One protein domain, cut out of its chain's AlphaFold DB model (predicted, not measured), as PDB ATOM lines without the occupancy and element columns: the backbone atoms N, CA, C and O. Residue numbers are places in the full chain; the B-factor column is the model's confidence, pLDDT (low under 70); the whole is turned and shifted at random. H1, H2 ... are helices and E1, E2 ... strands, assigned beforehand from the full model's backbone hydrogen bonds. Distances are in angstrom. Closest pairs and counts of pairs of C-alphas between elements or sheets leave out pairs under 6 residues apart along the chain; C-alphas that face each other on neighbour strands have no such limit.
ATOM      1  N   ALA A 317      25.700  -3.414  50.150       38.09
ATOM      2  CA  ALA A 317      27.108  -3.037  50.180       38.09
ATOM      3  C   ALA A 317      27.652  -2.971  48.760       38.09
ATOM      4  O   ALA A 317      27.601  -3.933  48.011       38.09
ATOM      5  N   ILE A 318      28.180  -1.838  48.345       45.69
ATOM      6  CA  ILE A 318      28.751  -1.683  47.018       45.69
ATOM      7  C   ILE A 318      30.142  -2.278  46.985       45.69
ATOM      8  O   ILE A 318      30.918  -2.069  47.911       45.69
ATOM      9  N   VAL A 319      30.482  -2.954  45.891       54.56
ATOM     10  CA  VAL A 319      31.867  -3.271  45.553       54.56
ATOM     11  C   VAL A 319      32.141  -2.801  44.137       54.56
ATOM     12  O   VAL A 319      31.547  -3.294  43.175       54.56
ATOM     13  N   LEU A 320      33.079  -1.872  44.017       47.38
ATOM     14  CA  LEU A 320      33.555  -1.359  42.741       47.38
ATOM     15  C   LEU A 320      34.803  -2.145  42.345       47.38
ATOM     16  O   LEU A 320      35.755  -2.257  43.117       47.38
ATOM     17  N   ARG A 321      34.779  -2.760  41.159       47.62
ATOM     18  CA  ARG A 321      35.942  -3.452  40.590       47.62
ATOM     19  C   ARG A 321      36.332  -2.773  39.291       47.62
ATOM     20  O   ARG A 321      35.668  -2.961  38.275       47.62
ATOM     21  N   ASP A 322      37.425  -2.027  39.333       44.59
ATOM     22  CA  ASP A 322      38.120  -1.610  38.125       44.59
ATOM     23  C   ASP A 322      39.029  -2.763  37.672       44.59
ATOM     24  O   ASP A 322      39.814  -3.293  38.459       44.59
ATOM     25  N   LYS A 323      38.894  -3.209  36.419       45.06
ATOM     26  CA  LYS A 323      39.721  -4.298  35.869       45.06
ATOM     27  C   LYS A 323      41.152  -3.843  35.543       45.06
ATOM     28  O   LYS A 323      41.949  -4.675  35.132       45.06
ATOM     29  N   SER A 324      41.476  -2.556  35.695       42.66
ATOM     30  CA  SER A 324      42.733  -1.980  35.201       42.66
ATOM     31  C   SER A 324      43.825  -1.735  36.253       42.66
ATOM     32  O   SER A 324      44.888  -1.231  35.898       42.66
ATOM     33  N   THR A 325      43.629  -2.078  37.533       39.94
ATOM     34  CA  THR A 325      44.628  -1.779  38.580       39.94
ATOM     35  C   THR A 325      44.823  -2.950  39.547       39.94
ATOM     36  O   THR A 325      43.998  -3.200  40.418       39.94
ATOM     37  N   GLU A 326      45.936  -3.674  39.413       40.34
ATOM     38  CA  GLU A 326      46.215  -4.922  40.150       40.34
ATOM     39  C   GLU A 326      46.613  -4.755  41.641       40.34
ATOM     40  O   GLU A 326      46.948  -5.746  42.279       40.34
ATOM     41  N   TRP A 327      46.582  -3.555  42.243       36.69
ATOM     42  CA  TRP A 327      47.237  -3.319  43.554       36.69
ATOM     43  C   TRP A 327      46.413  -2.551  44.612       36.69
ATOM     44  O   TRP A 327      46.980  -2.037  45.574       36.69
ATOM     45  N   GLY A 328      45.082  -2.485  44.492       42.50
ATOM     46  CA  GLY A 328      44.207  -1.860  45.499       42.50
ATOM     47  C   GLY A 328      43.149  -2.817  46.047       42.50
ATOM     48  O   GLY A 328      42.450  -3.480  45.281       42.50
ATOM     49  N   SER A 329      42.992  -2.889  47.373       41.94
ATOM     50  CA  SER A 329      41.832  -3.549  47.984       41.94
ATOM     51  C   SER A 329      40.551  -2.801  47.579       41.94
ATOM     52  O   SER A 329      40.521  -1.579  47.716       41.94
ATOM     53  N   PRO A 330      39.505  -3.489  47.091       48.94
ATOM     54  CA  PRO A 330      38.298  -2.836  46.593       48.94
ATOM     55  C   PRO A 330      37.612  -2.019  47.694       48.94
ATOM     56  O   PRO A 330      37.388  -2.532  48.792       48.94
ATOM     57  N   THR A 331      37.241  -0.774  47.388       46.84
ATOM     58  CA  THR A 331      36.423   0.059  48.275       46.84
ATOM     59  C   THR A 331      35.045  -0.580  48.425       46.84
ATOM     60  O   THR A 331      34.375  -0.870  47.427       46.84
ATOM     61  N   THR A 332      34.617  -0.814  49.667       48.03
ATOM     62  CA  THR A 332      33.282  -1.346  49.956       48.03
ATOM     63  C   THR A 332      32.472  -0.367  50.792       48.03
ATOM     64  O   THR A 332      32.849  -0.094  51.930       48.03
ATOM     65  N   VAL A 333      31.355   0.132  50.257       50.38
ATOM     66  CA  VAL A 333      30.465   1.083  50.950       50.38
ATOM     67  C   VAL A 333      29.130   0.409  51.259       50.38
ATOM     68  O   VAL A 333      28.454   0.009  50.314       50.38
ATOM     69  N   PRO A 334      28.710   0.262  52.528       49.56
ATOM     70  CA  PRO A 334      27.405  -0.305  52.851       49.56
ATOM     71  C   PRO A 334      26.277   0.610  52.344       49.56
ATOM     72  O   PRO A 334      26.191   1.776  52.716       49.56
ATOM     73  N   LEU A 335      25.412   0.082  51.483       48.47
ATOM     74  CA  LEU A 335      24.141   0.692  51.102       48.47
ATOM     75  C   LEU A 335      22.971   0.002  51.806       48.47
ATOM     76  O   LEU A 335      23.145  -0.850  52.653       48.47
ATOM     77  N   ARG A 336      21.751   0.362  51.455       50.41
ATOM     78  CA  ARG A 336      20.485  -0.173  51.916       50.41
ATOM     79  C   ARG A 336      19.553  -0.086  50.728       50.41
ATOM     80  O   ARG A 336      19.235   1.004  50.274       50.41
ATOM     81  N   ALA A 337      19.183  -1.225  50.156       53.84
ATOM     82  CA  ALA A 337      18.219  -1.257  49.065       53.84
ATOM     83  C   ALA A 337      16.832  -0.961  49.642       53.84
ATOM     84  O   ALA A 337      16.351  -1.653  50.540       53.84
ATOM     85  N   VAL A 338      16.210   0.113  49.169       53.09
ATOM     86  CA  VAL A 338      15.045   0.692  49.844       53.09
ATOM     87  C   VAL A 338      13.792   0.601  48.991       53.09
ATOM     88  O   VAL A 338      12.698   0.507  49.543       53.09
ATOM     89  N   ARG A 339      13.921   0.570  47.657       57.12
ATOM     90  CA  ARG A 339      12.750   0.540  46.775       57.12
ATOM     91  C   ARG A 339      13.057  -0.014  45.384       57.12
ATOM     92  O   ARG A 339      14.025   0.418  44.763       57.12
ATOM     93  N   LEU A 340      12.216  -0.925  44.889       49.16
ATOM     94  CA  LEU A 340      12.149  -1.349  43.484       49.16
ATOM     95  C   LEU A 340      10.690  -1.152  43.040       49.16
ATOM     96  O   LEU A 340       9.826  -1.964  43.362       49.16
ATOM     97  N   ASP A 341      10.399  -0.040  42.360       52.94
ATOM     98  CA  ASP A 341       9.020   0.385  42.038       52.94
ATOM     99  C   ASP A 341       8.125   0.546  43.308       52.94
ATOM    100  O   ASP A 341       8.599   0.911  44.388       52.94
ATOM    101  N   ARG A 342       6.802   0.360  43.217       36.38
ATOM    102  CA  ARG A 342       5.842   0.428  44.338       36.38
ATOM    103  C   ARG A 342       5.929  -0.739  45.326       36.38
ATOM    104  O   ARG A 342       5.169  -0.743  46.288       36.38
ATOM    105  N   ASN A 343       6.823  -1.704  45.119       30.69
ATOM    106  CA  ASN A 343       6.899  -2.898  45.953       30.69
ATOM    107  C   ASN A 343       8.188  -2.909  46.789       30.69
ATOM    108  O   ASN A 343       9.295  -2.678  46.304       30.69
ATOM    109  N   SER A 344       8.021  -3.153  48.085       30.56
ATOM    110  CA  SER A 344       9.089  -3.265  49.079       30.56
ATOM    111  C   SER A 344       9.390  -4.715  49.427       30.56
ATOM    112  O   SER A 344       8.501  -5.563  49.358       30.56
ATOM    113  N   PHE A 345      10.611  -4.985  49.881       30.11
ATOM    114  CA  PHE A 345      11.062  -6.321  50.269       30.11
ATOM    115  C   PHE A 345      11.231  -6.424  51.780       30.11
ATOM    116  O   PHE A 345      11.766  -5.519  52.416       30.11
ATOM    117  N   ASN A 346      10.833  -7.564  52.339       25.83
ATOM    118  CA  ASN A 346      11.003  -7.887  53.752       25.83
ATOM    119  C   ASN A 346      12.172  -8.865  53.923       25.83
ATOM    120  O   ASN A 346      12.148  -9.932  53.317       25.83
ATOM    121  N   ILE A 347      13.155  -8.539  54.774       25.59
ATOM    122  CA  ILE A 347      14.124  -9.511  55.311       25.59
ATOM    123  C   ILE A 347      14.332  -9.247  56.813       25.59
ATOM    124  O   ILE A 347      14.538  -8.114  57.248       25.59
ATOM    125  N   GLN A 381      26.416  -9.171  53.913       57.34
ATOM    126  CA  GLN A 381      26.523  -7.995  53.069       57.34
ATOM    127  C   GLN A 381      25.775  -8.306  51.775       57.34
ATOM    128  O   GLN A 381      26.292  -9.025  50.918       57.34
ATOM    129  N   HIS A 382      24.554  -7.787  51.624       63.22
ATOM    130  CA  HIS A 382      23.949  -7.710  50.291       63.22
ATOM    131  C   HIS A 382      24.897  -6.876  49.424       63.22
ATOM    132  O   HIS A 382      25.558  -5.997  49.960       63.22
ATOM    133  N   LYS A 383      25.057  -7.162  48.134       76.38
ATOM    134  CA  LYS A 383      26.166  -6.595  47.356       76.38
ATOM    135  C   LYS A 383      25.682  -5.893  46.097       76.38
ATOM    136  O   LYS A 383      25.084  -6.563  45.274       76.38
ATOM    137  N   LEU A 384      25.967  -4.602  45.910       81.00
ATOM    138  CA  LEU A 384      25.778  -3.874  44.650       81.00
ATOM    139  C   LEU A 384      27.109  -3.852  43.881       81.00
ATOM    140  O   LEU A 384      28.105  -3.300  44.335       81.00
ATOM    141  N   THR A 385      27.148  -4.478  42.716       84.75
ATOM    142  CA  THR A 385      28.336  -4.586  41.869       84.75
ATOM    143  C   THR A 385      28.081  -3.867  40.556       84.75
ATOM    144  O   THR A 385      27.143  -4.193  39.826       84.75
ATOM    145  N   LEU A 386      28.943  -2.909  40.226       86.75
ATOM    146  CA  LEU A 386      28.956  -2.289  38.906       86.75
ATOM    147  C   LEU A 386      29.912  -3.077  38.018       86.75
ATOM    148  O   LEU A 386      31.108  -3.160  38.295       86.75
ATOM    149  N   THR A 387      29.383  -3.683  36.962       88.88
ATOM    150  CA  THR A 387      30.182  -4.369  35.941       88.88
ATOM    151  C   THR A 387      30.119  -3.586  34.637       88.88
ATOM    152  O   THR A 387      29.256  -2.730  34.475       88.88
ATOM    153  N   GLN A 388      30.989  -3.876  33.669       88.38
ATOM    154  CA  GLN A 388      30.970  -3.186  32.369       88.38
ATOM    155  C   GLN A 388      29.646  -3.365  31.604       88.38
ATOM    156  O   GLN A 388      29.261  -2.485  30.830       88.38
ATOM    157  N   GLU A 389      28.934  -4.471  31.828       90.62
ATOM    158  CA  GLU A 389      27.729  -4.852  31.077       90.62
ATOM    159  C   GLU A 389      26.433  -4.518  31.824       90.62
ATOM    160  O   GLU A 389      25.443  -4.109  31.213       90.62
ATOM    161  N   GLN A 390      26.454  -4.625  33.151       90.88
ATOM    162  CA  GLN A 390      25.259  -4.518  33.980       90.88
ATOM    163  C   GLN A 390      25.552  -3.999  35.389       90.88
ATOM    164  O   GLN A 390      26.657  -4.130  35.924       90.88
ATOM    165  N   LEU A 391      24.509  -3.465  36.004       88.56
ATOM    166  CA  LEU A 391      24.403  -3.224  37.429       88.56
ATOM    167  C   LEU A 391      23.800  -4.475  38.072       88.56
ATOM    168  O   LEU A 391      22.700  -4.897  37.728       88.56
ATOM    169  N   GLU A 392      24.542  -5.102  38.969       88.25
ATOM    170  CA  GLU A 392      24.148  -6.345  39.622       88.25
ATOM    171  C   GLU A 392      23.951  -6.091  41.106       88.25
ATOM    172  O   GLU A 392      24.832  -5.515  41.737       88.25
ATOM    173  N   TRP A 393      22.845  -6.547  41.693       86.25
ATOM    174  CA  TRP A 393      22.763  -6.639  43.143       86.25
ATOM    175  C   TRP A 393      22.315  -8.014  43.613       86.25
ATOM    176  O   TRP A 393      21.476  -8.670  42.996       86.25
ATOM    177  N   THR A 394      22.897  -8.448  44.724       80.38
ATOM    178  CA  THR A 394      22.570  -9.718  45.366       80.38
ATOM    179  C   THR A 394      22.065  -9.470  46.770       80.38
ATOM    180  O   THR A 394      22.700  -8.747  47.535       80.38
ATOM    181  N   MET A 395      20.934 -10.082  47.118       74.75
ATOM    182  CA  MET A 395      20.434 -10.120  48.484       74.75
ATOM    183  C   MET A 395      20.531 -11.540  49.025       74.75
ATOM    184  O   MET A 395      19.901 -12.446  48.489       74.75
ATOM    185  N   SER A 396      21.316 -11.740  50.080       72.56
ATOM    186  CA  SER A 396      21.288 -12.990  50.839       72.56
ATOM    187  C   SER A 396      20.061 -13.003  51.740       72.56
ATOM    188  O   SER A 396      19.821 -12.032  52.460       72.56
ATOM    189  N   ASP A 397      19.296 -14.089  51.700       63.75
ATOM    190  CA  ASP A 397      18.197 -14.287  52.635       63.75
ATOM    191  C   ASP A 397      18.762 -14.565  54.041       63.75
ATOM    192  O   ASP A 397      19.660 -15.394  54.229       63.75
ATOM    193  N   GLY A 398      18.267 -13.834  55.037       57.94
ATOM    194  CA  GLY A 398      18.783 -13.819  56.412       57.94
ATOM    195  C   GLY A 398      18.533 -15.101  57.214       57.94
ATOM    196  O   GLY A 398      18.864 -15.156  58.400       57.94
ATOM    197  N   ALA A 399      17.926 -16.122  56.605       52.25
ATOM    198  CA  ALA A 399      17.311 -17.248  57.305       52.25
ATOM    199  C   ALA A 399      18.284 -18.329  57.835       52.25
ATOM    200  O   ALA A 399      17.914 -19.093  58.726       52.25
ATOM    201  N   GLN A 414      19.760 -22.024  48.640       52.91
ATOM    202  CA  GLN A 414      19.729 -20.662  49.159       52.91
ATOM    203  C   GLN A 414      18.951 -19.769  48.182       52.91
ATOM    204  O   GLN A 414      19.381 -19.583  47.042       52.91
ATOM    205  N   CYS A 415      17.834 -19.182  48.616       51.28
ATOM    206  CA  CYS A 415      17.099 -18.178  47.842       51.28
ATOM    207  C   CYS A 415      17.801 -16.813  47.928       51.28
ATOM    208  O   CYS A 415      17.295 -15.864  48.517       51.28
ATOM    209  N   ALA A 416      18.996 -16.698  47.346       72.44
ATOM    210  CA  ALA A 416      19.608 -15.393  47.132       72.44
ATOM    211  C   ALA A 416      18.879 -14.690  45.980       72.44
ATOM    212  O   ALA A 416      18.890 -15.170  44.844       72.44
ATOM    213  N   VAL A 417      18.249 -13.547  46.256       74.12
ATOM    214  CA  VAL A 417      17.646 -12.730  45.200       74.12
ATOM    215  C   VAL A 417      18.785 -12.077  44.430       74.12
ATOM    216  O   VAL A 417      19.470 -11.185  44.932       74.12
ATOM    217  N   HIS A 418      19.015 -12.576  43.221       83.12
ATOM    218  CA  HIS A 418      20.015 -12.069  42.296       83.12
ATOM    219  C   HIS A 418      19.318 -11.231  41.239       83.12
ATOM    220  O   HIS A 418      18.397 -11.706  40.573       83.12
ATOM    221  N   CYS A 419      19.724  -9.979  41.092       86.06
ATOM    222  CA  CYS A 419      19.138  -9.108  40.096       86.06
ATOM    223  C   CYS A 419      20.207  -8.408  39.277       86.06
ATOM    224  O   CYS A 419      21.217  -7.927  39.790       86.06
ATOM    225  N   LYS A 420      19.945  -8.347  37.975       90.06
ATOM    226  CA  LYS A 420      20.834  -7.788  36.964       90.06
ATOM    227  C   LYS A 420      20.055  -6.769  36.148       90.06
ATOM    228  O   LYS A 420      19.029  -7.100  35.560       90.06
ATOM    229  N   ILE A 421      20.547  -5.538  36.110       91.19
ATOM    230  CA  ILE A 421      20.041  -4.456  35.272       91.19
ATOM    231  C   ILE A 421      21.112  -4.153  34.221       91.19
ATOM    232  O   ILE A 421      22.130  -3.542  34.549       91.19
ATOM    233  N   PRO A 422      20.916  -4.561  32.957       93.69
ATOM    234  CA  PRO A 422      21.809  -4.177  31.869       93.69
ATOM    235  C   PRO A 422      21.925  -2.655  31.762       93.69
ATOM    236  O   PRO A 422      20.923  -1.948  31.877       93.69
ATOM    237  N   TRP A 423      23.117  -2.127  31.471       93.81
ATOM    238  CA  TRP A 423      23.284  -0.674  31.300       93.81
ATOM    239  C   TRP A 423      22.458  -0.099  30.147       93.81
ATOM    240  O   TRP A 423      22.098   1.073  30.186       93.81
ATOM    241  N   SER A 424      22.121  -0.916  29.144       94.31
ATOM    242  CA  SER A 424      21.190  -0.542  28.071       94.31
ATOM    243  C   SER A 424      19.806  -0.167  28.596       94.31
ATOM    244  O   SER A 424      19.100   0.606  27.955       94.31
ATOM    245  N   ASN A 425      19.427  -0.698  29.760       94.62
ATOM    246  CA  ASN A 425      18.133  -0.462  30.384       94.62
ATOM    247  C   ASN A 425      18.168   0.734  31.336       94.62
ATOM    248  O   ASN A 425      17.110   1.193  31.748       94.62
ATOM    249  N   VAL A 426      19.352   1.247  31.680       94.88
ATOM    250  CA  VAL A 426      19.501   2.417  32.546       94.88
ATOM    251  C   VAL A 426      19.333   3.682  31.712       94.88
ATOM    252  O   VAL A 426      20.054   3.920  30.741       94.88
ATOM    253  N   GLU A 427      18.356   4.495  32.089       95.69
ATOM    254  CA  GLU A 427      18.117   5.805  31.490       95.69
ATOM    255  C   GLU A 427      18.960   6.870  32.183       95.69
ATOM    256  O   GLU A 427      19.722   7.590  31.537       95.69
ATOM    257  N   ARG A 428      18.857   6.934  33.514       96.31
ATOM    258  CA  ARG A 428      19.475   7.980  34.327       96.31
ATOM    259  C   ARG A 428      19.930   7.415  35.666       96.31
ATOM    260  O   ARG A 428      19.268   6.553  36.241       96.31
ATOM    261  N   ILE A 429      21.045   7.932  36.168       95.94
ATOM    262  CA  ILE A 429      21.514   7.699  37.535       95.94
ATOM    263  C   ILE A 429      21.408   9.032  38.268       95.94
ATOM    264  O   ILE A 429      21.898  10.049  37.779       95.94
ATOM    265  N   MET A 430      20.747   9.032  39.415       97.00
ATOM    266  CA  MET A 430      20.478  10.210  40.230       97.00
ATOM    267  C   MET A 430      20.974   9.971  41.652       97.00
ATOM    268  O   MET A 430      21.022   8.823  42.097       97.00
ATOM    269  N   TYR A 431      21.340  11.028  42.369       96.38
ATOM    270  CA  TYR A 431      21.721  10.924  43.773       96.38
ATOM    271  C   TYR A 431      21.201  12.095  44.601       96.38
ATOM    272  O   TYR A 431      21.205  13.232  44.144       96.38
ATOM    273  N   CYS A 432      20.803  11.818  45.841       95.88
ATOM    274  CA  CYS A 432      20.405  12.831  46.815       95.88
ATOM    275  C   CYS A 432      21.450  12.880  47.932       95.88
ATOM    276  O   CYS A 432      21.658  11.894  48.640       95.88
ATOM    277  N   THR A 433      22.142  14.014  48.071       94.12
ATOM    278  CA  THR A 433      23.261  14.145  49.021       94.12
ATOM    279  C   THR A 433      22.793  14.185  50.471       94.12
ATOM    280  O   THR A 433      23.453  13.599  51.327       94.12
ATOM    281  N   SER A 434      21.666  14.847  50.755       91.69
ATOM    282  CA  SER A 434      21.116  14.942  52.113       91.69
ATOM    283  C   SER A 434      20.623  13.593  52.625       91.69
ATOM    284  O   SER A 434      20.908  13.232  53.761       91.69
ATOM    285  N   GLN A 435      19.990  12.806  51.753       91.12
ATOM    286  CA  GLN A 435      19.478  11.469  52.069       91.12
ATOM    287  C   GLN A 435      20.508  10.349  51.841       91.12
ATOM    288  O   GLN A 435      20.202   9.180  52.058       91.12
ATOM    289  N   GLN A 436      21.718  10.687  51.371       92.88
ATOM    290  CA  GLN A 436      22.764   9.735  50.972       92.88
ATOM    291  C   GLN A 436      22.210   8.610  50.079       92.88
ATOM    292  O   GLN A 436      22.439   7.424  50.311       92.88
ATOM    293  N   ALA A 437      21.420   8.990  49.075       92.31
ATOM    294  CA  ALA A 437      20.657   8.070  48.241       92.31
ATOM    295  C   ALA A 437      21.193   8.018  46.811       92.31
ATOM    296  O   ALA A 437      21.577   9.046  46.259       92.31
ATOM    297  N   ILE A 438      21.137   6.846  46.179       94.19
ATOM    298  CA  ILE A 438      21.348   6.650  44.743       94.19
ATOM    299  C   ILE A 438      20.076   6.042  44.159       94.19
ATOM    300  O   ILE A 438      19.579   5.031  44.652       94.19
ATOM    301  N   THR A 439      19.580   6.628  43.076       94.31
ATOM    302  CA  THR A 439      18.409   6.155  42.342       94.31
ATOM    303  C   THR A 439      18.774   5.903  40.886       94.31
ATOM    304  O   THR A 439      19.359   6.749  40.215       94.31
ATOM    305  N   VAL A 440      18.405   4.735  40.373       94.50
ATOM    306  CA  VAL A 440      18.570   4.353  38.970       94.50
ATOM    307  C   VAL A 440      17.196   4.319  38.317       94.50
ATOM    308  O   VAL A 440      16.335   3.533  38.711       94.50
ATOM    309  N   LEU A 441      17.004   5.172  37.314       93.69
ATOM    310  CA  LEU A 441      15.810   5.209  36.477       93.69
ATOM    311  C   LEU A 441      16.014   4.302  35.260       93.69
ATOM    312  O   LEU A 441      17.054   4.372  34.598       93.69
ATOM    313  N   LEU A 442      15.028   3.455  34.968       93.94
ATOM    314  CA  LEU A 442      15.069   2.522  33.847       93.94
ATOM    315  C   LEU A 442      14.286   3.057  32.649       93.94
ATOM    316  O   LEU A 442      13.205   3.615  32.819       93.94
ATOM    317  N   ARG A 443      14.802   2.809  31.441       93.56
ATOM    318  CA  ARG A 443      14.150   3.192  30.183       93.56
ATOM    319  C   ARG A 443      12.786   2.523  30.046       93.56
ATOM    320  O   ARG A 443      12.610   1.350  30.410       93.56
ATOM    321  N   GLU A 444      11.846   3.235  29.435       89.38
ATOM    322  CA  GLU A 444      10.542   2.685  29.068       89.38
ATOM    323  C   GLU A 444      10.686   1.441  28.170       89.38
ATOM    324  O   GLU A 444      11.575   1.345  27.325       89.38
ATOM    325  N   GLY A 445       9.828   0.439  28.387       84.00
ATOM    326  CA  GLY A 445       9.818  -0.803  27.599       84.00
ATOM    327  C   GLY A 445      10.819  -1.885  28.033       84.00
ATOM    328  O   GLY A 445      10.745  -3.011  27.547       84.00
ATOM    329  N   THR A 446      11.702  -1.615  28.997       82.75
ATOM    330  CA  THR A 446      12.698  -2.596  29.473       82.75
ATOM    331  C   THR A 446      12.056  -3.781  30.213       82.75
ATOM    332  O   THR A 446      11.490  -3.622  31.291       82.75
ATOM    333  N   GLN A 447      12.138  -4.997  29.663       74.44
ATOM    334  CA  GLN A 447      11.625  -6.226  30.303       74.44
ATOM    335  C   GLN A 447      12.581  -6.776  31.374       74.44
ATOM    336  O   GLN A 447      12.888  -7.964  31.411       74.44
ATOM    337  N   THR A 448      13.102  -5.917  32.244       72.19
ATOM    338  CA  THR A 448      13.914  -6.394  33.364       72.19
ATOM    339  C   THR A 448      12.964  -6.974  34.404       72.19
ATOM    340  O   THR A 448      12.140  -6.243  34.954       72.19
ATOM    341  N   SER A 449      13.046  -8.283  34.650       64.62
ATOM    342  CA  SER A 449      12.273  -8.966  35.688       64.62
ATOM    343  C   SER A 449      12.811  -8.559  37.058       64.62
ATOM    344  O   SER A 449      13.588  -9.280  37.683       64.62
ATOM    345  N   LEU A 450      12.454  -7.353  37.494       71.00
ATOM    346  CA  LEU A 450      12.669  -6.942  38.868       71.00
ATOM    347  C   LEU A 450      11.699  -7.765  39.728       71.00
ATOM    348  O   LEU A 450      10.497  -7.787  39.434       71.00
ATOM    349  N   PRO A 451      12.194  -8.478  40.752       63.97
ATOM    350  CA  PRO A 451      11.325  -9.232  41.635       63.97
ATOM    351  C   PRO A 451      10.271  -8.288  42.231       63.97
ATOM    352  O   PRO A 451      10.518  -7.103  42.438       63.97
ATOM    353  N   GLY A 452       9.050  -8.778  42.410       59.81
ATOM    354  CA  GLY A 452       7.951  -7.972  42.937       59.81
ATOM    355  C   GLY A 452       7.246  -7.042  41.942       59.81
ATOM    356  O   GLY A 452       6.198  -6.539  42.313       59.81
ATOM    357  N   ILE A 453       7.685  -6.833  40.693       52.91
ATOM    358  CA  ILE A 453       6.910  -6.039  39.707       52.91
ATOM    359  C   ILE A 453       5.825  -6.907  39.056       52.91
ATOM    360  O   ILE A 453       5.919  -7.333  37.906       52.91
ATOM    361  N   GLY A 454       4.779  -7.200  39.825       47.75
ATOM    362  CA  GLY A 454       3.532  -7.769  39.327       47.75
ATOM    363  C   GLY A 454       2.535  -6.659  39.019       47.75
ATOM    364  O   GLY A 454       1.713  -6.369  39.871       47.75
ATOM    365  N   ASP A 455       2.679  -5.978  37.875       53.06
ATOM    366  CA  ASP A 455       1.556  -5.527  37.032       53.06
ATOM    367  C   ASP A 455       1.994  -4.605  35.885       53.06
ATOM    368  O   ASP A 455       2.805  -3.691  36.034       53.06
ATOM    369  N   LYS A 456       1.388  -4.808  34.709       56.97
ATOM    370  CA  LYS A 456       1.731  -4.142  33.436       56.97
ATOM    371  C   LYS A 456       1.383  -2.642  33.370       56.97
ATOM    372  O   LYS A 456       1.608  -2.029  32.329       56.97
ATOM    373  N   LYS A 457       0.822  -2.046  34.430       60.47
ATOM    374  CA  LYS A 457       0.250  -0.684  34.396       60.47
ATOM    375  C   LYS A 457       1.073   0.401  35.108       60.47
ATOM    376  O   LYS A 457       0.760   1.576  34.923       60.47
ATOM    377  N   ASN A 458       2.126   0.070  35.863       56.41
ATOM    378  CA  ASN A 458       2.946   1.096  36.522       56.41
ATOM    379  C   ASN A 458       4.039   1.649  35.596       56.41
ATOM    380  O   ASN A 458       4.882   0.916  35.077       56.41
ATOM    381  N   LYS A 459       4.006   2.974  35.405       61.44
ATOM    382  CA  LYS A 459       4.907   3.735  34.523       61.44
ATOM    383  C   LYS A 459       6.279   4.040  35.140       61.44
ATOM    384  O   LYS A 459       7.191   4.401  34.409       61.44
ATOM    385  N   ASN A 460       6.464   3.862  36.449       59.31
ATOM    386  CA  ASN A 460       7.680   4.318  37.128       59.31
ATOM    387  C   ASN A 460       8.590   3.145  37.506       59.31
ATOM    388  O   ASN A 460       8.446   2.546  38.564       59.31
ATOM    389  N   ARG A 461       9.564   2.839  36.644       84.75
ATOM    390  CA  ARG A 461      10.549   1.769  36.855       84.75
ATOM    391  C   ARG A 461      11.857   2.349  37.379       84.75
ATOM    392  O   ARG A 461      12.739   2.705  36.603       84.75
ATOM    393  N   PHE A 462      11.982   2.460  38.694       90.44
ATOM    394  CA  PHE A 462      13.226   2.891  39.328       90.44
ATOM    395  C   PHE A 462      13.643   1.955  40.461       90.44
ATOM    396  O   PHE A 462      12.821   1.242  41.041       90.44
ATOM    397  N   ALA A 463      14.935   1.989  40.768       89.50
ATOM    398  CA  ALA A 463      15.548   1.315  41.902       89.50
ATOM    399  C   ALA A 463      16.279   2.350  42.765       89.50
ATOM    400  O   ALA A 463      17.067   3.128  42.229       89.50
ATOM    401  N   THR A 464      16.027   2.370  44.075       90.81
ATOM    402  CA  THR A 464      16.657   3.310  45.018       90.81
ATOM    403  C   THR A 464      17.404   2.563  46.118       90.81
ATOM    404  O   THR A 464      16.867   1.643  46.747       90.81
ATOM    405  N   TRP A 465      18.623   3.023  46.396       89.38
ATOM    406  CA  TRP A 465      19.471   2.582  47.496       89.38
ATOM    407  C   TRP A 465      19.864   3.780  48.378       89.38
ATOM    408  O   TRP A 465      20.227   4.824  47.852       89.38
ATOM    409  N   LEU A 466      19.815   3.637  49.700       87.31
ATOM    410  CA  LEU A 466      20.313   4.599  50.697       87.31
ATOM    411  C   LEU A 466      21.667   4.125  51.238       87.31
ATOM    412  O   LEU A 466      21.903   2.929  51.252       87.31
ATOM    413  N   VAL A 467      22.564   4.988  51.697       83.31
ATOM    414  CA  VAL A 467      23.741   4.554  52.476       83.31
ATOM    415  C   VAL A 467      23.283   4.194  53.883       83.31
ATOM    416  O   VAL A 467      22.538   4.947  54.506       83.31
ATOM    417  N   ASP A 468      23.693   3.029  54.385       76.06
ATOM    418  CA  ASP A 468      23.319   2.620  55.739       76.06
ATOM    419  C   ASP A 468      24.192   3.372  56.749       76.06
ATOM    420  O   ASP A 468      25.423   3.272  56.717       76.06
ATOM    421  N   GLU A 469      23.573   4.102  57.677       71.81
ATOM    422  CA  GLU A 469      24.331   4.666  58.787       71.81
ATOM    423  C   GLU A 469      24.799   3.517  59.692       71.81
ATOM    424  O   GLU A 469      23.974   2.717  60.161       71.81
ATOM    425  N   PRO A 470      26.106   3.397  59.987       67.25
ATOM    426  CA  PRO A 470      26.571   2.401  60.930       67.25
ATOM    427  C   PRO A 470      25.842   2.638  62.252       67.25
ATOM    428  O   PRO A 470      25.921   3.721  62.831       67.25
ATOM    429  N   LYS A 471      25.122   1.616  62.737       62.06
ATOM    430  CA  LYS A 471      24.440   1.628  64.040       62.06
ATOM    431  C   LYS A 471      25.482   1.709  65.163       62.06
ATOM    432  O   LYS A 471      25.769   0.725  65.846       62.06
ATOM    433  N   ILE A 472      26.085   2.876  65.360       63.47
ATOM    434  CA  ILE A 472      27.034   3.124  66.437       63.47
ATOM    435  C   ILE A 472      26.215   3.192  67.721       63.47
ATOM    436  O   ILE A 472      25.307   4.008  67.878       63.47
ATOM    437  N   LYS A 473      26.499   2.273  68.645       65.19
ATOM    438  CA  LYS A 473      25.796   2.154  69.925       65.19
ATOM    439  C   LYS A 473      25.898   3.471  70.701       65.19
ATOM    440  O   LYS A 473      26.933   3.716  71.304       65.19
ATOM    441  N   LYS A 474      24.826   4.278  70.672       53.56
ATOM    442  CA  LYS A 474      24.474   5.445  71.516       53.56
ATOM    443  C   LYS A 474      25.606   6.060  72.368       53.56
ATOM    444  O   LYS A 474      25.436   6.294  73.562       53.56
ATOM    445  N   LYS A 475      26.742   6.393  71.760       56.22
ATOM    446  CA  LYS A 475      27.661   7.407  72.276       56.22
ATOM    447  C   LYS A 475      27.549   8.574  71.315       56.22
ATOM    448  O   LYS A 475      27.790   8.407  70.127       56.22
ATOM    449  N   LYS A 476      27.090   9.716  71.834       52.91
ATOM    450  CA  LYS A 476      26.919  10.974  71.101       52.91
ATOM    451  C   LYS A 476      28.238  11.327  70.405       52.91
ATOM    452  O   LYS A 476      29.131  11.863  71.051       52.91
ATOM    453  N   SER A 477      28.388  10.998  69.126       55.84
ATOM    454  CA  SER A 477      29.556  11.415  68.356       55.84
ATOM    455  C   SER A 477      29.100  11.994  67.024       55.84
ATOM    456  O   SER A 477      28.753  11.264  66.100       55.84
ATOM    457  N   THR A 478      29.147  13.317  66.928       67.06
ATOM    458  CA  THR A 478      29.067  14.088  65.677       67.06
ATOM    459  C   THR A 478      30.088  13.617  64.632       67.06
ATOM    460  O   THR A 478      29.855  13.754  63.436       67.06
ATOM    461  N   ALA A 479      31.178  12.973  65.065       66.31
ATOM    462  CA  ALA A 479      32.203  12.384  64.204       66.31
ATOM    463  C   ALA A 479      31.688  11.272  63.264       66.31
ATOM    464  O   ALA A 479      32.197  11.126  62.157       66.31
ATOM    465  N   ALA A 480      30.665  10.511  63.667       66.44
ATOM    466  CA  ALA A 480      30.114   9.427  62.850       66.44
ATOM    467  C   ALA A 480      29.415   9.932  61.580       66.44
ATOM    468  O   ALA A 480      29.551   9.346  60.510       66.44
ATOM    469  N   HIS A 481      28.694  11.048  61.698       65.19
ATOM    470  CA  HIS A 481      27.947  11.623  60.585       65.19
ATOM    471  C   HIS A 481      28.880  12.247  59.534       65.19
ATOM    472  O   HIS A 481      28.587  12.186  58.339       65.19
ATOM    473  N   LEU A 482      30.019  12.820  59.951       71.00
ATOM    474  CA  LEU A 482      31.038  13.290  59.003       71.00
ATOM    475  C   LEU A 482      31.595  12.125  58.173       71.00
ATOM    476  O   LEU A 482      31.672  12.229  56.953       71.00
ATOM    477  N   HIS A 483      31.889  10.993  58.816       77.75
ATOM    478  CA  HIS A 483      32.478   9.842  58.136       77.75
ATOM    479  C   HIS A 483      31.570   9.249  57.042       77.75
ATOM    480  O   HIS A 483      32.049   8.887  55.967       77.75
ATOM    481  N   ASN A 484      30.254   9.202  57.271       76.19
ATOM    482  CA  ASN A 484      29.305   8.722  56.260       76.19
ATOM    483  C   ASN A 484      29.238   9.661  55.053       76.19
ATOM    484  O   ASN A 484      29.205   9.199  53.914       76.19
ATOM    485  N   LYS A 485      29.263  10.979  55.295       82.19
ATOM    486  CA  LYS A 485      29.238  11.978  54.223       82.19
ATOM    487  C   LYS A 485      30.461  11.835  53.320       82.19
ATOM    488  O   LYS A 485      30.304  11.807  52.103       82.19
ATOM    489  N   ASP A 486      31.643  11.664  53.904       86.50
ATOM    490  CA  ASP A 486      32.882  11.470  53.144       86.50
ATOM    491  C   ASP A 486      32.855  10.156  52.351       86.50
ATOM    492  O   ASP A 486      33.225  10.119  51.177       86.50
ATOM    493  N   THR A 487      32.330   9.089  52.959       85.25
ATOM    494  CA  THR A 487      32.173   7.781  52.306       85.25
ATOM    495  C   THR A 487      31.215   7.857  51.115       85.25
ATOM    496  O   THR A 487      31.492   7.301  50.051       85.25
ATOM    497  N   PHE A 488      30.101   8.579  51.255       88.56
ATOM    498  CA  PHE A 488      29.151   8.769  50.164       88.56
ATOM    499  C   PHE A 488      29.733   9.621  49.034       88.56
ATOM    500  O   PHE A 488      29.576   9.282  47.863       88.56
ATOM    501  N   GLN A 489      30.467  10.689  49.358       91.81
ATOM    502  CA  GLN A 489      31.153  11.500  48.348       91.81
ATOM    503  C   GLN A 489      32.211  10.691  47.588       91.81
ATOM    504  O   GLN A 489      32.303  10.794  46.365       91.81
ATOM    505  N   HIS A 490      32.958   9.832  48.287       87.69
ATOM    506  CA  HIS A 490      33.901   8.912  47.655       87.69
ATOM    507  C   HIS A 490      33.199   7.972  46.671       87.69
ATOM    508  O   HIS A 490      33.629   7.826  45.527       87.69
ATOM    509  N   LEU A 491      32.071   7.393  47.085       88.81
ATOM    510  CA  LEU A 491      31.251   6.557  46.220       88.81
ATOM    511  C   LEU A 491      30.774   7.308  44.966       88.81
ATOM    512  O   LEU A 491      30.856   6.774  43.861       88.81
ATOM    513  N   LEU A 492      30.290   8.543  45.110       93.12
ATOM    514  CA  LEU A 492      29.856   9.357  43.971       93.12
ATOM    515  C   LEU A 492      31.012   9.669  43.012       93.12
ATOM    516  O   LEU A 492      30.816   9.658  41.794       93.12
ATOM    517  N   ALA A 493      32.215   9.905  43.540       92.69
ATOM    518  CA  ALA A 493      33.411  10.122  42.736       92.69
ATOM    519  C   ALA A 493      33.800   8.859  41.949       92.69
ATOM    520  O   ALA A 493      34.066   8.940  40.746       92.69
ATOM    521  N   GLU A 494      33.777   7.685  42.584       89.06
ATOM    522  CA  GLU A 494      34.057   6.417  41.903       89.06
ATOM    523  C   GLU A 494      32.980   6.068  40.866       89.06
ATOM    524  O   GLU A 494      33.310   5.646  39.758       89.06
ATOM    525  N   LEU A 495      31.703   6.297  41.182       90.81
ATOM    526  CA  LEU A 495      30.585   6.098  40.258       90.81
ATOM    527  C   LEU A 495      30.709   7.014  39.034       90.81
ATOM    528  O   LEU A 495      30.515   6.569  37.905       90.81
ATOM    529  N   SER A 496      31.097   8.274  39.247       94.44
ATOM    530  CA  SER A 496      31.352   9.232  38.167       94.44
ATOM    531  C   SER A 496      32.509   8.779  37.278       94.44
ATOM    532  O   SER A 496      32.356   8.726  36.058       94.44
ATOM    533  N   ARG A 497      33.631   8.359  37.881       91.19
ATOM    534  CA  ARG A 497      34.791   7.822  37.154       91.19
ATOM    535  C   ARG A 497      34.420   6.579  36.345       91.19
ATOM    536  O   ARG A 497      34.803   6.460  35.185       91.19
ATOM    537  N   PHE A 498      33.649   5.667  36.932       90.25
ATOM    538  CA  PHE A 498      33.173   4.469  36.248       90.25
ATOM    539  C   PHE A 498      32.288   4.816  35.040       90.25
ATOM    540  O   PHE A 498      32.467   4.239  33.960       90.25
ATOM    541  N   SER A 499      31.362   5.768  35.204       91.94
ATOM    542  CA  SER A 499      30.497   6.246  34.121       91.94
ATOM    543  C   SER A 499      31.292   6.885  32.985       91.94
ATOM    544  O   SER A 499      30.980   6.631  31.820       91.94
ATOM    545  N   ASP A 500      32.347   7.638  33.303       93.31
ATOM    546  CA  ASP A 500      33.243   8.238  32.313       93.31
ATOM    547  C   ASP A 500      33.992   7.178  31.497       93.31
ATOM    548  O   ASP A 500      33.909   7.169  30.266       93.31
ATOM    549  N   THR A 501      34.656   6.233  32.167       92.50
ATOM    550  CA  THR A 501      35.431   5.171  31.503       92.50
ATOM    551  C   THR A 501      34.546   4.263  30.649       92.50
ATOM    552  O   THR A 501      34.929   3.854  29.552       92.50
ATOM    553  N   SER A 502      33.340   3.956  31.128       88.94
ATOM    554  CA  SER A 502      32.433   2.999  30.481       88.94
ATOM    555  C   SER A 502      31.431   3.649  29.516       88.94
ATOM    556  O   SER A 502      30.565   2.949  28.987       88.94
ATOM    557  N   LYS A 503      31.515   4.972  29.294       93.62
ATOM    558  CA  LYS A 503      30.552   5.766  28.503       93.62
ATOM    559  C   LYS A 503      29.096   5.525  28.936       93.62
ATOM    560  O   LYS A 503      28.204   5.336  28.108       93.62
ATOM    561  N   ARG A 504      28.858   5.467  30.248       93.69
ATOM    562  CA  ARG A 504      27.533   5.255  30.857       93.69
ATOM    563  C   ARG A 504      26.946   6.584  31.346       93.69
ATOM    564  O   ARG A 504      27.678   7.568  31.440       93.69
ATOM    565  N   PRO A 505      25.634   6.644  31.648       95.62
ATOM    566  CA  PRO A 505      25.029   7.847  32.208       95.62
ATOM    567  C   PRO A 505      25.791   8.317  33.452       95.62
ATOM    568  O   PRO A 505      26.067   7.528  34.360       95.62
ATOM    569  N   LYS A 506      26.158   9.601  33.485       96.06
ATOM    570  CA  LYS A 506      26.797  10.200  34.660       96.06
ATOM    571  C   LYS A 506      25.768  10.346  35.787       96.06
ATOM    572  O   LYS A 506      24.620  10.680  35.484       96.06
ATOM    573  N   PRO A 507      26.152  10.123  37.056       96.75
ATOM    574  CA  PRO A 507      25.270  10.399  38.182       96.75
ATOM    575  C   PRO A 507      24.950  11.897  38.249       96.75
ATOM    576  O   PRO A 507      25.844  12.736  38.142       96.75
ATOM    577  N   GLN A 508      23.672  12.237  38.402       97.81
ATOM    578  CA  GLN A 508      23.188  13.618  38.461       97.81
ATOM    579  C   GLN A 508      22.596  13.932  39.838       97.81
ATOM    580  O   GLN A 508      21.941  13.063  40.416       97.81
ATOM    581  N   PRO A 509      22.818  15.144  40.376       97.50
ATOM    582  CA  PRO A 509      22.217  15.530  41.641       97.50
ATOM    583  C   PRO A 509      20.693  15.576  41.503       97.50
ATOM    584  O   PRO A 509      20.157  15.897  40.440       97.50
ATOM    585  N   LEU A 510      20.020  15.226  42.588       96.44
ATOM    586  CA  LEU A 510      18.579  15.238  42.741       96.44
ATOM    587  C   LEU A 510      18.250  16.034  44.000       96.44
ATOM    588  O   LEU A 510      18.810  15.747  45.063       96.44
ATOM    589  N   GLU A 511      17.364  17.016  43.859       96.62
ATOM    590  CA  GLU A 511      16.898  17.820  44.987       96.62
ATOM    591  C   GLU A 511      16.169  16.944  46.005       96.62
ATOM    592  O   GLU A 511      15.529  15.942  45.662       96.62
ATOM    593  N   GLU A 512      16.276  17.316  47.276       93.75
ATOM    594  CA  GLU A 512      15.723  16.526  48.369       93.75
ATOM    595  C   GLU A 512      14.202  16.417  48.283       93.75
ATOM    596  O   GLU A 512      13.668  15.319  48.454       93.75
ATOM    597  N   GLU A 513      13.499  17.505  47.949       92.44
ATOM    598  CA  GLU A 513      12.041  17.468  47.828       92.44
ATOM    599  C   GLU A 513      11.601  16.555  46.681       92.44
ATOM    600  O   GLU A 513      10.637  15.799  46.820       92.44
ATOM    601  N   GLU A 514      12.328  16.565  45.559       94.00
ATOM    602  CA  GLU A 514      12.040  15.672  44.436       94.00
ATOM    603  C   GLU A 514      12.324  14.212  44.807       94.00
ATOM    604  O   GLU A 514      11.522  13.323  44.493       94.00
ATOM    605  N   PHE A 515      13.431  13.957  45.513       93.50
ATOM    606  CA  PHE A 515      13.744  12.634  46.035       93.50
ATOM    607  C   PHE A 515      12.627  12.118  46.940       93.50
ATOM    608  O   PHE A 515      12.114  11.026  46.696       93.50
ATOM    609  N   ILE A 516      12.209  12.906  47.930       88.06
ATOM    610  CA  ILE A 516      11.157  12.531  48.880       88.06
ATOM    611  C   ILE A 516       9.828  12.289  48.160       88.06
ATOM    612  O   ILE A 516       9.187  11.262  48.377       88.06
ATOM    613  N   ALA A 517       9.441  13.183  47.249       88.31
ATOM    614  CA  ALA A 517       8.159  13.097  46.557       88.31
ATOM    615  C   ALA A 517       8.057  11.898  45.599       88.31
ATOM    616  O   ALA A 517       6.969  11.351  45.410       88.31
ATOM    617  N   ARG A 518       9.160  11.503  44.950       87.50
ATOM    618  CA  ARG A 518       9.121  10.532  43.839       87.50
ATOM    619  C   ARG A 518       9.812   9.206  44.124       87.50
ATOM    620  O   ARG A 518       9.366   8.181  43.608       87.50
ATOM    621  N   TYR A 519      10.888   9.213  44.906       87.69
ATOM    622  CA  TYR A 519      11.851   8.109  44.953       87.69
ATOM    623  C   TYR A 519      12.109   7.552  46.355       87.69
ATOM    624  O   TYR A 519      12.516   6.390  46.471       87.69
ATOM    625  N   ALA A 520      11.855   8.337  47.404       82.69
ATOM    626  CA  ALA A 520      11.957   7.898  48.785       82.69
ATOM    627  C   ALA A 520      10.915   6.813  49.098       82.69
ATOM    628  O   ALA A 520       9.855   6.756  48.466       82.69
TER     629      ALA A 520
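This is residues 317 to 347, 381 to 399 and 414 to 520 of the 523 residues of the protein "FHA domain-containing protein" of Trypanosoma theileri (UniProt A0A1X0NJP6). What is the main picture? One large sheet is curled and folded back on itself like an incomplete barrel, so that E5, E4 and E3 face E2, E8, E7, E6 and E9, with E1 as the hinge; long H1 packs on one face and short H2 on the opposite face. What makes it up? The printed part has 157 residues, mixed in class, in the order E1 E2 E3 E4 E5 E6 E7 E8 H1 E9 H2; the mixed sheet runs E5 E4 E3 E1 E2 E8 E7 E6 E9. How large is it? It is compact, with a radius of gyration of the C-alphas of 15.9 A, and spans 47 by 38 by 38 A.

Where do the first strands lie? E1, residues 317 to 320, begins at C-alpha 317 (27.108, -3.037, 50.180). E2, residues 332 to 340, is 22.1 A long; E3 has residues 383 to 386, E4 390 to 395 and E5 417 to 422. What follows? E6, residues 426 to 432, is 17.7 A long, E7 has residues 437 to 442 and E8 462 to 467. H1, residues 479 to 501, is 33.6 A long; E9 has residues 507 to 509, and H2, residues 512 to 518, ends at C-alpha 518 (9.121, 10.532, 43.839).

How are the strands paired? E1 and E2 form an antiparallel hairpin, with N 318 and O 333 2.7 A apart, while E3 and E1 are parallel, with N 384 and O 317 2.7 A apart. E2 is staggered: residues 332 to 334 pair with E1 and 335 to 340 with antiparallel E8, where N 336 and O 466 are 2.6 A apart. E6, E7 and E8 make a meander, each strand the antiparallel neighbour of the one before, with N 430 and O 439 2.8 A apart and N 440 and O 463 2.8 A apart. Where are the helices? H1 is on the sheet at a height of 7.9 A, and its closest C-alphas to E9 are Ser 496 and Pro 507, 6.2 A apart. E8, H1 and E9 form a split strand-helix-strand unit, two strands of one sheet joined through a helix, with E7 and E6 between them in the sheet, and its crossover is right-handed. H2 lies on the opposite face at a height of 9.9 A, and in both helices every O i to N i+4 pair is within hydrogen-bond range.

Where is it cut? Residues 348 to 380 and 400 to 413 are not printed; the C-alphas across the gaps are 12.7 A and 9.2 A apart. Which links are long? E1 to E2, E7 to E8 and E8 to H1 are long, and residues 473 to 479, of which 479 belongs to H1, stand free. Where is confidence low? Mean pLDDT of the printed part is 74.1, with 61 residues under 70, among them 317 to 347 and 470 to 481.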